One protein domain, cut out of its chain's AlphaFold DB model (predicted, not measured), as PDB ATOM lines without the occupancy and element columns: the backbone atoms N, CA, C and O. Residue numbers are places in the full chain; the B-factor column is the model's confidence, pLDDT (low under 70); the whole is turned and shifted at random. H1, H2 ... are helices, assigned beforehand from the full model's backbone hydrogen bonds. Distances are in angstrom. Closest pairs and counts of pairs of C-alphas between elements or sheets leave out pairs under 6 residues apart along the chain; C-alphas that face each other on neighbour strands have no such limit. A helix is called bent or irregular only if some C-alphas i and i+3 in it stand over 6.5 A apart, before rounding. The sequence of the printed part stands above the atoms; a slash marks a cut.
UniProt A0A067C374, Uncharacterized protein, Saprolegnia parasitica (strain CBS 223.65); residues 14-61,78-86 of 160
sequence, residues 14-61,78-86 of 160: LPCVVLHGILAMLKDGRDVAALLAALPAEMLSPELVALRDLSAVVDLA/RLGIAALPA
ATOM      1  N   LEU A  14     128.966  80.924 174.284       70.94
ATOM      2  CA  LEU A  14     127.550  80.795 173.970       70.94
ATOM      3  C   LEU A  14     127.380  79.583 173.038       70.94
ATOM      4  O   LEU A  14     128.126  79.472 172.062       70.94
ATOM      5  N   PRO A  15     126.432  78.669 173.300       82.00
ATOM      6  CA  PRO A  15     126.117  77.623 172.341       82.00
ATOM      7  C   PRO A  15     125.691  78.248 171.009       82.00
ATOM      8  O   PRO A  15     124.901  79.190 171.001       82.00
ATOM      9  N   CYS A  16     126.171  77.697 169.892       80.06
ATOM     10  CA  CYS A  16     125.895  78.203 168.542       80.06
ATOM     11  C   CYS A  16     124.389  78.433 168.292       80.06
ATOM     12  O   CYS A  16     123.986  79.473 167.780       80.06
ATOM     13  N   VAL A  17     123.544  77.513 168.766       83.12
ATOM     14  CA  VAL A  17     122.075  77.602 168.659       83.12
ATOM     15  C   VAL A  17     121.510  78.859 169.330       83.12
ATOM     16  O   VAL A  17     120.577  79.464 168.812       83.12
ATOM     17  N   VAL A  18     122.076  79.278 170.466       87.19
ATOM     18  CA  VAL A  18     121.628  80.489 171.170       87.19
ATOM     19  C   VAL A  18     122.005  81.731 170.369       87.19
ATOM     20  O   VAL A  18     121.194  82.643 170.262       87.19
ATOM     21  N   LEU A  19     123.200  81.754 169.771       89.94
ATOM     22  CA  LEU A  19     123.627  82.875 168.938       89.94
ATOM     23  C   LEU A  19     122.748  83.006 167.689       89.94
ATOM     24  O   LEU A  19     122.247  84.093 167.430       89.94
ATOM     25  N   HIS A  20     122.462  81.904 166.990       87.94
ATOM     26  CA  HIS A  20     121.493  81.892 165.884       87.94
ATOM     27  C   HIS A  20     120.114  82.409 166.311       87.94
ATOM     28  O   HIS A  20     119.517  83.221 165.611       87.94
ATOM     29  N   GLY A  21     119.632  82.006 167.492       89.06
ATOM     30  CA  GLY A  21     118.376  82.516 168.049       89.06
ATOM     31  C   GLY A  21     118.392  84.027 168.307       89.06
ATOM     32  O   GLY A  21     117.421  84.705 167.987       89.06
ATOM     33  N   ILE A  22     119.497  84.566 168.836       91.75
ATOM     34  CA  ILE A  22     119.667  86.013 169.042       91.75
ATOM     35  C   ILE A  22     119.652  86.745 167.699       91.75
ATOM     36  O   ILE A  22     118.934  87.730 167.561       91.75
ATOM     37  N   LEU A  23     120.405  86.257 166.709       93.06
ATOM     38  CA  LEU A  23     120.463  86.874 165.383       93.06
ATOM     39  C   LEU A  23     119.084  86.885 164.720       93.06
ATOM     40  O   LEU A  23     118.665  87.919 164.219       93.06
ATOM     41  N   ALA A  24     118.330  85.786 164.810       89.44
ATOM     42  CA  ALA A  24     116.970  85.697 164.278       89.44
ATOM     43  C   ALA A  24     115.977  86.686 164.927       89.44
ATOM     44  O   ALA A  24     114.938  86.990 164.342       89.44
ATOM     45  N   MET A  25     116.272  87.195 166.129       93.12
ATOM     46  CA  MET A  25     115.471  88.238 166.779       93.12
ATOM     47  C   MET A  25     115.825  89.655 166.305       93.12
ATOM     48  O   MET A  25     115.031  90.579 166.513       93.12
ATOM     49  N   LEU A  26     116.994  89.846 165.686       94.62
ATOM     50  CA  LEU A  26     117.417  91.130 165.139       94.62
ATOM     51  C   LEU A  26     116.748  91.347 163.782       94.62
ATOM     52  O   LEU A  26     116.891  90.547 162.859       94.62
ATOM     53  N   LYS A  27     115.998  92.445 163.669       91.06
ATOM     54  CA  LYS A  27     115.283  92.796 162.433       91.06
ATOM     55  C   LYS A  27     116.158  93.547 161.434       91.06
ATOM     56  O   LYS A  27     115.877  93.487 160.246       91.06
ATOM     57  N   ASP A  28     117.170  94.264 161.915       94.44
ATOM     58  CA  ASP A  28     118.044  95.104 161.095       94.44
ATOM     59  C   ASP A  28     119.387  94.398 160.861       94.44
ATOM     60  O   ASP A  28     120.057  93.976 161.809       94.44
ATOM     61  N   GLY A  29     119.792  94.279 159.595       93.88
ATOM     62  CA  GLY A  29     121.075  93.686 159.217       93.88
ATOM     63  C   GLY A  29     122.286  94.450 159.762       93.88
ATOM     64  O   GLY A  29     123.335  93.852 159.999       93.88
ATOM     65  N   ARG A  30     122.151  95.750 160.050       95.69
ATOM     66  CA  ARG A  30     123.221  96.555 160.664       95.69
ATOM     67  C   ARG A  30     123.488  96.138 162.105       95.69
ATOM     68  O   ARG A  30     124.647  96.057 162.506       95.69
ATOM     69  N   ASP A  31     122.438  95.815 162.859       96.62
ATOM     70  CA  ASP A  31     122.570  95.317 164.232       96.62
ATOM     71  C   ASP A  31     123.233  93.935 164.247       96.62
ATOM     72  O   ASP A  31     124.075  93.649 165.098       96.62
ATOM     73  N   VAL A  32     122.898  93.093 163.264       96.50
ATOM     74  CA  VAL A  32     123.539  91.788 163.052       96.50
ATOM     75  C   VAL A  32     125.027  91.956 162.758       96.50
ATOM     76  O   VAL A  32     125.852  91.336 163.429       96.50
ATOM     77  N   ALA A  33     125.384  92.824 161.811       96.38
ATOM     78  CA  ALA A  33     126.776  93.103 161.471       96.38
ATOM     79  C   ALA A  33     127.556  93.643 162.684       96.38
ATOM     80  O   ALA A  33     128.647  93.158 162.989       96.38
ATOM     81  N   ALA A  34     126.970  94.588 163.429       96.56
ATOM     82  CA  ALA A  34     127.569  95.145 164.639       96.56
ATOM     83  C   ALA A  34     127.789  94.077 165.723       96.56
ATOM     84  O   ALA A  34     128.863  94.021 166.328       96.56
ATOM     85  N   LEU A  35     126.808  93.195 165.946       95.25
ATOM     86  CA  LEU A  35     126.927  92.096 166.901       95.25
ATOM     87  C   LEU A  35     128.017  91.101 166.481       95.25
ATOM     88  O   LEU A  35     128.856  90.732 167.300       95.25
ATOM     89  N   LEU A  36     128.040  90.687 165.213       95.56
ATOM     90  CA  LEU A  36     129.040  89.750 164.694       95.56
ATOM     91  C   LEU A  36     130.461  90.325 164.750       95.56
ATOM     92  O   LEU A  36     131.400  89.591 165.056       95.56
ATOM     93  N   ALA A  37     130.626  91.625 164.500       95.69
ATOM     94  CA  ALA A  37     131.908  92.316 164.621       95.69
ATOM     95  C   ALA A  37     132.387  92.432 166.079       95.69
ATOM     96  O   ALA A  37     133.592  92.428 166.337       95.69
ATOM     97  N   ALA A  38     131.460  92.519 167.038       95.38
ATOM     98  CA  ALA A  38     131.778  92.582 168.463       95.38
ATOM     99  C   ALA A  38     132.176  91.220 169.061       95.38
ATOM    100  O   ALA A  38     132.777  91.170 170.139       95.38
ATOM    101  N   LEU A  39     131.847  90.112 168.388       92.31
ATOM    102  CA  LEU A  39     132.134  88.763 168.863       92.31
ATOM    103  C   LEU A  39     133.504  88.261 168.377       92.31
ATOM    104  O   LEU A  39     133.868  88.426 167.210       92.31
ATOM    105  N   PRO A  40     134.275  87.588 169.247       91.00
ATOM    106  CA  PRO A  40     135.534  86.982 168.846       91.00
ATOM    107  C   PRO A  40     135.284  85.781 167.924       91.00
ATOM    108  O   PRO A  40     134.302  85.051 168.076       91.00
ATOM    109  N   ALA A  41     136.193  85.549 166.972       88.31
ATOM    110  CA  ALA A  41     136.028  84.512 165.952       88.31
ATOM    111  C   ALA A  41     135.862  83.103 166.549       88.31
ATOM    112  O   ALA A  41     135.155  82.281 165.978       88.31
ATOM    113  N   GLU A  42     136.444  82.822 167.721       88.56
ATOM    114  CA  GLU A  42     136.318  81.516 168.377       88.56
ATOM    115  C   GLU A  42     134.918  81.243 168.959       88.56
ATOM    116  O   GLU A  42     134.663  80.130 169.429       88.56
ATOM    117  N   MET A  43     134.033  82.247 168.977       88.25
ATOM    118  CA  MET A  43     132.626  82.119 169.376       88.25
ATOM    119  C   MET A  43     131.675  81.956 168.185       88.25
ATOM    120  O   MET A  43     130.502  81.654 168.398       88.25
ATOM    121  N   LEU A  44     132.158  82.149 166.957       92.25
ATOM    122  CA  LEU A  44     131.350  82.076 165.747       92.25
ATOM    123  C   LEU A  44     131.492  80.695 165.102       92.25
ATOM    124  O   LEU A  44     132.591  80.150 164.990       92.25
ATOM    125  N   SER A  45     130.376  80.123 164.664       93.19
ATOM    126  CA  SER A  45     130.395  78.976 163.757       93.19
ATOM    127  C   SER A  45     130.845  79.404 162.353       93.19
ATOM    128  O   SER A  45     130.808  80.599 162.043       93.19
ATOM    129  N   PRO A  46     131.280  78.469 161.487       94.00
ATOM    130  CA  PRO A  46     131.792  78.805 160.157       94.00
ATOM    131  C   PRO A  46     130.844  79.677 159.323       94.00
ATOM    132  O   PRO A  46     131.294  80.621 158.682       94.00
ATOM    133  N   GLU A  47     129.537  79.417 159.378       94.56
ATOM    134  CA  GLU A  47     128.522  80.205 158.675       94.56
ATOM    135  C   GLU A  47     128.395  81.638 159.219       94.56
ATOM    136  O   GLU A  47     128.181  82.572 158.451       94.56
ATOM    137  N   LEU A  48     128.595  81.844 160.525       95.44
ATOM    138  CA  LEU A  48     128.544  83.170 161.147       95.44
ATOM    139  C   LEU A  48     129.835  83.959 160.933       95.44
ATOM    140  O   LEU A  48     129.795  85.183 160.820       95.44
ATOM    141  N   VAL A  49     130.975  83.269 160.832       96.56
ATOM    142  CA  VAL A  49     132.221  83.871 160.341       96.56
ATOM    143  C   VAL A  49     132.016  84.342 158.901       96.56
ATOM    144  O   VAL A  49     132.307  85.495 158.605       96.56
ATOM    145  N   ALA A  50     131.455  83.497 158.031       97.00
ATOM    146  CA  ALA A  50     131.172  83.869 156.648       97.00
ATOM    147  C   ALA A  50     130.194  85.050 156.556       97.00
ATOM    148  O   ALA A  50     130.436  85.965 155.777       97.00
ATOM    149  N   LEU A  51     129.138  85.076 157.378       97.25
ATOM    150  CA  LEU A  51     128.187  86.190 157.433       97.25
ATOM    151  C   LEU A  51     128.847  87.494 157.902       97.25
ATOM    152  O   LEU A  51     128.595  88.554 157.334       97.25
ATOM    153  N   ARG A  52     129.724  87.422 158.910       97.06
ATOM    154  CA  ARG A  52     130.503  88.575 159.376       97.06
ATOM    155  C   ARG A  52     131.402  89.103 158.263       97.06
ATOM    156  O   ARG A  52     131.401  90.300 157.993       97.06
ATOM    157  N   ASP A  53     132.148  88.217 157.618       97.56
ATOM    158  CA  ASP A  53     133.083  88.587 156.559       97.56
ATOM    159  C   ASP A  53     132.330  89.121 155.322       97.56
ATOM    160  O   ASP A  53     132.782  90.072 154.690       97.56
ATOM    161  N   LEU A  54     131.136  88.591 155.036       97.00
ATOM    162  CA  LEU A  54     130.213  89.117 154.030       97.00
ATOM    163  C   LEU A  54     129.726  90.530 154.392       97.00
ATOM    164  O   LEU A  54     129.790  91.420 153.553       97.00
ATOM    165  N   SER A  55     129.326  90.783 155.643       96.12
ATOM    166  CA  SER A  55     128.882  92.115 156.096       96.12
ATOM    167  C   SER A  55     129.963  93.202 156.034       96.12
ATOM    168  O   SER A  55     129.658  94.388 156.120       96.12
ATOM    169  N   ALA A  56     131.233  92.813 155.884       95.69
ATOM    170  CA  ALA A  56     132.328  93.753 155.668       95.69
ATOM    171  C   ALA A  56     132.443  94.210 154.202       95.69
ATOM    172  O   ALA A  56     133.133  95.191 153.930       95.69
ATOM    173  N   VAL A  57     131.804  93.496 153.266       96.12
ATOM    174  CA  VAL A  57     131.908  93.733 151.817       96.12
ATOM    175  C   VAL A  57     130.569  94.020 151.131       96.12
ATOM    176  O   VAL A  57     130.571  94.531 150.014       96.12
ATOM    177  N   VAL A  58     129.437  93.737 151.779       95.12
ATOM    178  CA  VAL A  58     128.089  94.114 151.319       95.12
ATOM    179  C   VAL A  58     127.292  94.757 152.453       95.12
ATOM    180  O   VAL A  58     127.564  94.498 153.627       95.12
ATOM    181  N   ASP A  59     126.286  95.569 152.115       95.06
ATOM    182  CA  ASP A  59     125.372  96.120 153.117       95.06
ATOM    183  C   ASP A  59     124.388  95.043 153.578       95.06
ATOM    184  O   ASP A  59     123.446  94.679 152.876       95.06
ATOM    185  N   LEU A  60     124.597  94.516 154.784       94.56
ATOM    186  CA  LEU A  60     123.735  93.470 155.321       94.56
ATOM    187  C   LEU A  60     122.290  93.953 155.557       94.56
ATOM    188  O   LEU A  60     121.398  93.114 155.659       94.56
ATOM    189  N   ALA A  61     122.029  95.266 155.603       93.94
ATOM    190  CA  ALA A  61     120.667  95.800 155.662       93.94
ATOM    191  C   ALA A  61     119.813  95.367 154.460       93.94
ATOM    192  O   ALA A  61     118.617  95.131 154.627       93.94
ATOM    193  N   ARG A  78     131.114  83.276 147.012       94.94
ATOM    194  CA  ARG A  78     131.529  82.188 147.915       94.94
ATOM    195  C   ARG A  78     131.278  82.503 149.390       94.94
ATOM    196  O   ARG A  78     130.963  81.585 150.140       94.94
ATOM    197  N   LEU A  79     131.406  83.769 149.795       95.56
ATOM    198  CA  LEU A  79     131.073  84.203 151.155       95.56
ATOM    199  C   LEU A  79     129.563  84.117 151.381       95.56
ATOM    200  O   LEU A  79     129.138  83.544 152.378       95.56
ATOM    201  N   GLY A  80     128.772  84.588 150.411       95.50
ATOM    202  CA  GLY A  80     127.315  84.448 150.413       95.50
ATOM    203  C   GLY A  80     126.862  82.997 150.587       95.50
ATOM    204  O   GLY A  80     126.088  82.695 151.492       95.50
ATOM    205  N   ILE A  81     127.407  82.083 149.779       95.81
ATOM    206  CA  ILE A  81     127.104  80.647 149.847       95.81
ATOM    207  C   ILE A  81     127.484  80.060 151.210       95.81
ATOM    208  O   ILE A  81     126.696  79.332 151.809       95.81
ATOM    209  N   ALA A  82     128.674  80.379 151.725       96.31
ATOM    210  CA  ALA A  82     129.123  79.882 153.025       96.31
ATOM    211  C   ALA A  82     128.277  80.423 154.195       96.31
ATOM    212  O   ALA A  82     128.138  79.746 155.212       96.31
ATOM    213  N   ALA A  83     127.694  81.613 154.040       96.25
ATOM    214  CA  ALA A  83     126.810  82.238 155.017       96.25
ATOM    215  C   ALA A  83     125.350  81.760 154.926       96.25
ATOM    216  O   ALA A  83     124.575  82.065 155.830       96.25
ATOM    217  N   LEU A  84     124.964  80.994 153.891       95.31
ATOM    218  CA  LEU A  84     123.582  80.537 153.682       95.31
ATOM    219  C   LEU A  84     122.911  79.982 154.944       95.31
ATOM    220  O   LEU A  84     121.802  80.418 155.232       95.31
ATOM    221  N   PRO A  85     123.539  79.106 155.752       93.94
ATOM    222  CA  PRO A  85     122.885  78.559 156.940       93.94
ATOM    223  C   PRO A  85     122.509  79.590 158.016       93.94
ATOM    224  O   PRO A  85     121.748  79.251 158.917       93.94
ATOM    225  N   ALA A  86     123.037  80.815 157.952       94.56
ATOM    226  CA  ALA A  86     122.709  81.898 158.875       94.56
ATOM    227  C   ALA A  86     121.502  82.745 158.429       94.56
ATOM    228  O   ALA A  86     120.942  83.472 159.248       94.56
TER     229      ALA A  86
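Overview. This is residues 14 to 61 and 78 to 86 of the 160 residues of an uncharacterized protein of Saprolegnia parasitica (strain CBS 223.65) (UniProt A0A067C374). Four short helices make a compact cluster, set in a loosely closed ring: H3 crosses H4 closely and also packs on H2, while H1 closes the ring with only slight approaches to H2 and H4. The printed part has 57 residues, 39 of them in the four named helices H1, H2, H3 and H4, in that order along the chain; there is no named strand, and the class is all helix. The whole is compact and rounded, with a radius of gyration of the C-alphas of 10.2 A and spans of 26 by 22 by 19 A.

Along the chain. H3, one of the three longest helices with 10 residues, runs from Pro 46 to Ser 55 and measures 14.2 A from first to last C-alpha. H2, residues 29 to 38, also measures 14.2 A. H1, residues 16 to 25, measures 14.6 A; its C-alpha 16 is at (125.895, 78.203, 168.542). H4, residues 78 to 86, measures 14.1 A and ends with C-alpha 86 at (122.709, 81.898, 158.875). H4 is irregular: its C-alphas 82 and 85 are 7.5 A apart.

Arrangement. H3 and H4 touch, with 23 pairs of C-alphas within 8 A; the closest C-alphas, those of Glu 47 and Ala 83, are 4.5 A apart. They run opposite ways at a steep tilt of 63 degrees. H3 also touches H2, where the closest C-alphas, those of Leu 36 and Arg 52, are 5.6 A apart. H2 and H3 run opposite ways at a steep tilt of 64 degrees. H1 and H2 are close but not clearly touching, with the closest C-alphas, those of Leu 23 and Val 32, 6.2 A apart. They run opposite ways at a shallow tilt of 34.8 degrees, only just short of steep. H1 and H4 are also close but not clearly touching, about perpendicular at 88 degrees; the closest C-alphas, those of His 20 and Ala 86, are 7.1 A apart. H1 and H3 are apart, and so are H2 and H4. In H1, H2 and H3 every O i to N i+4 pair is within hydrogen-bond range; in H4, 3 of 5 are.

Size, cuts and confidence. The two C-alphas farthest apart, those of Pro 15 and Val 58, are 26.8 A apart. Residues 62 to 77 are not printed, and C-alphas 61 and 78 are 19.1 A apart across this cut, which falls in the link from H3 to H4. Of the links that are printed whole, H1 to H2 is tight, with 3 residues, and H2 to H3 is short, with 7. The mean pLDDT of the printed part is 93.0, and no printed residue is under 70.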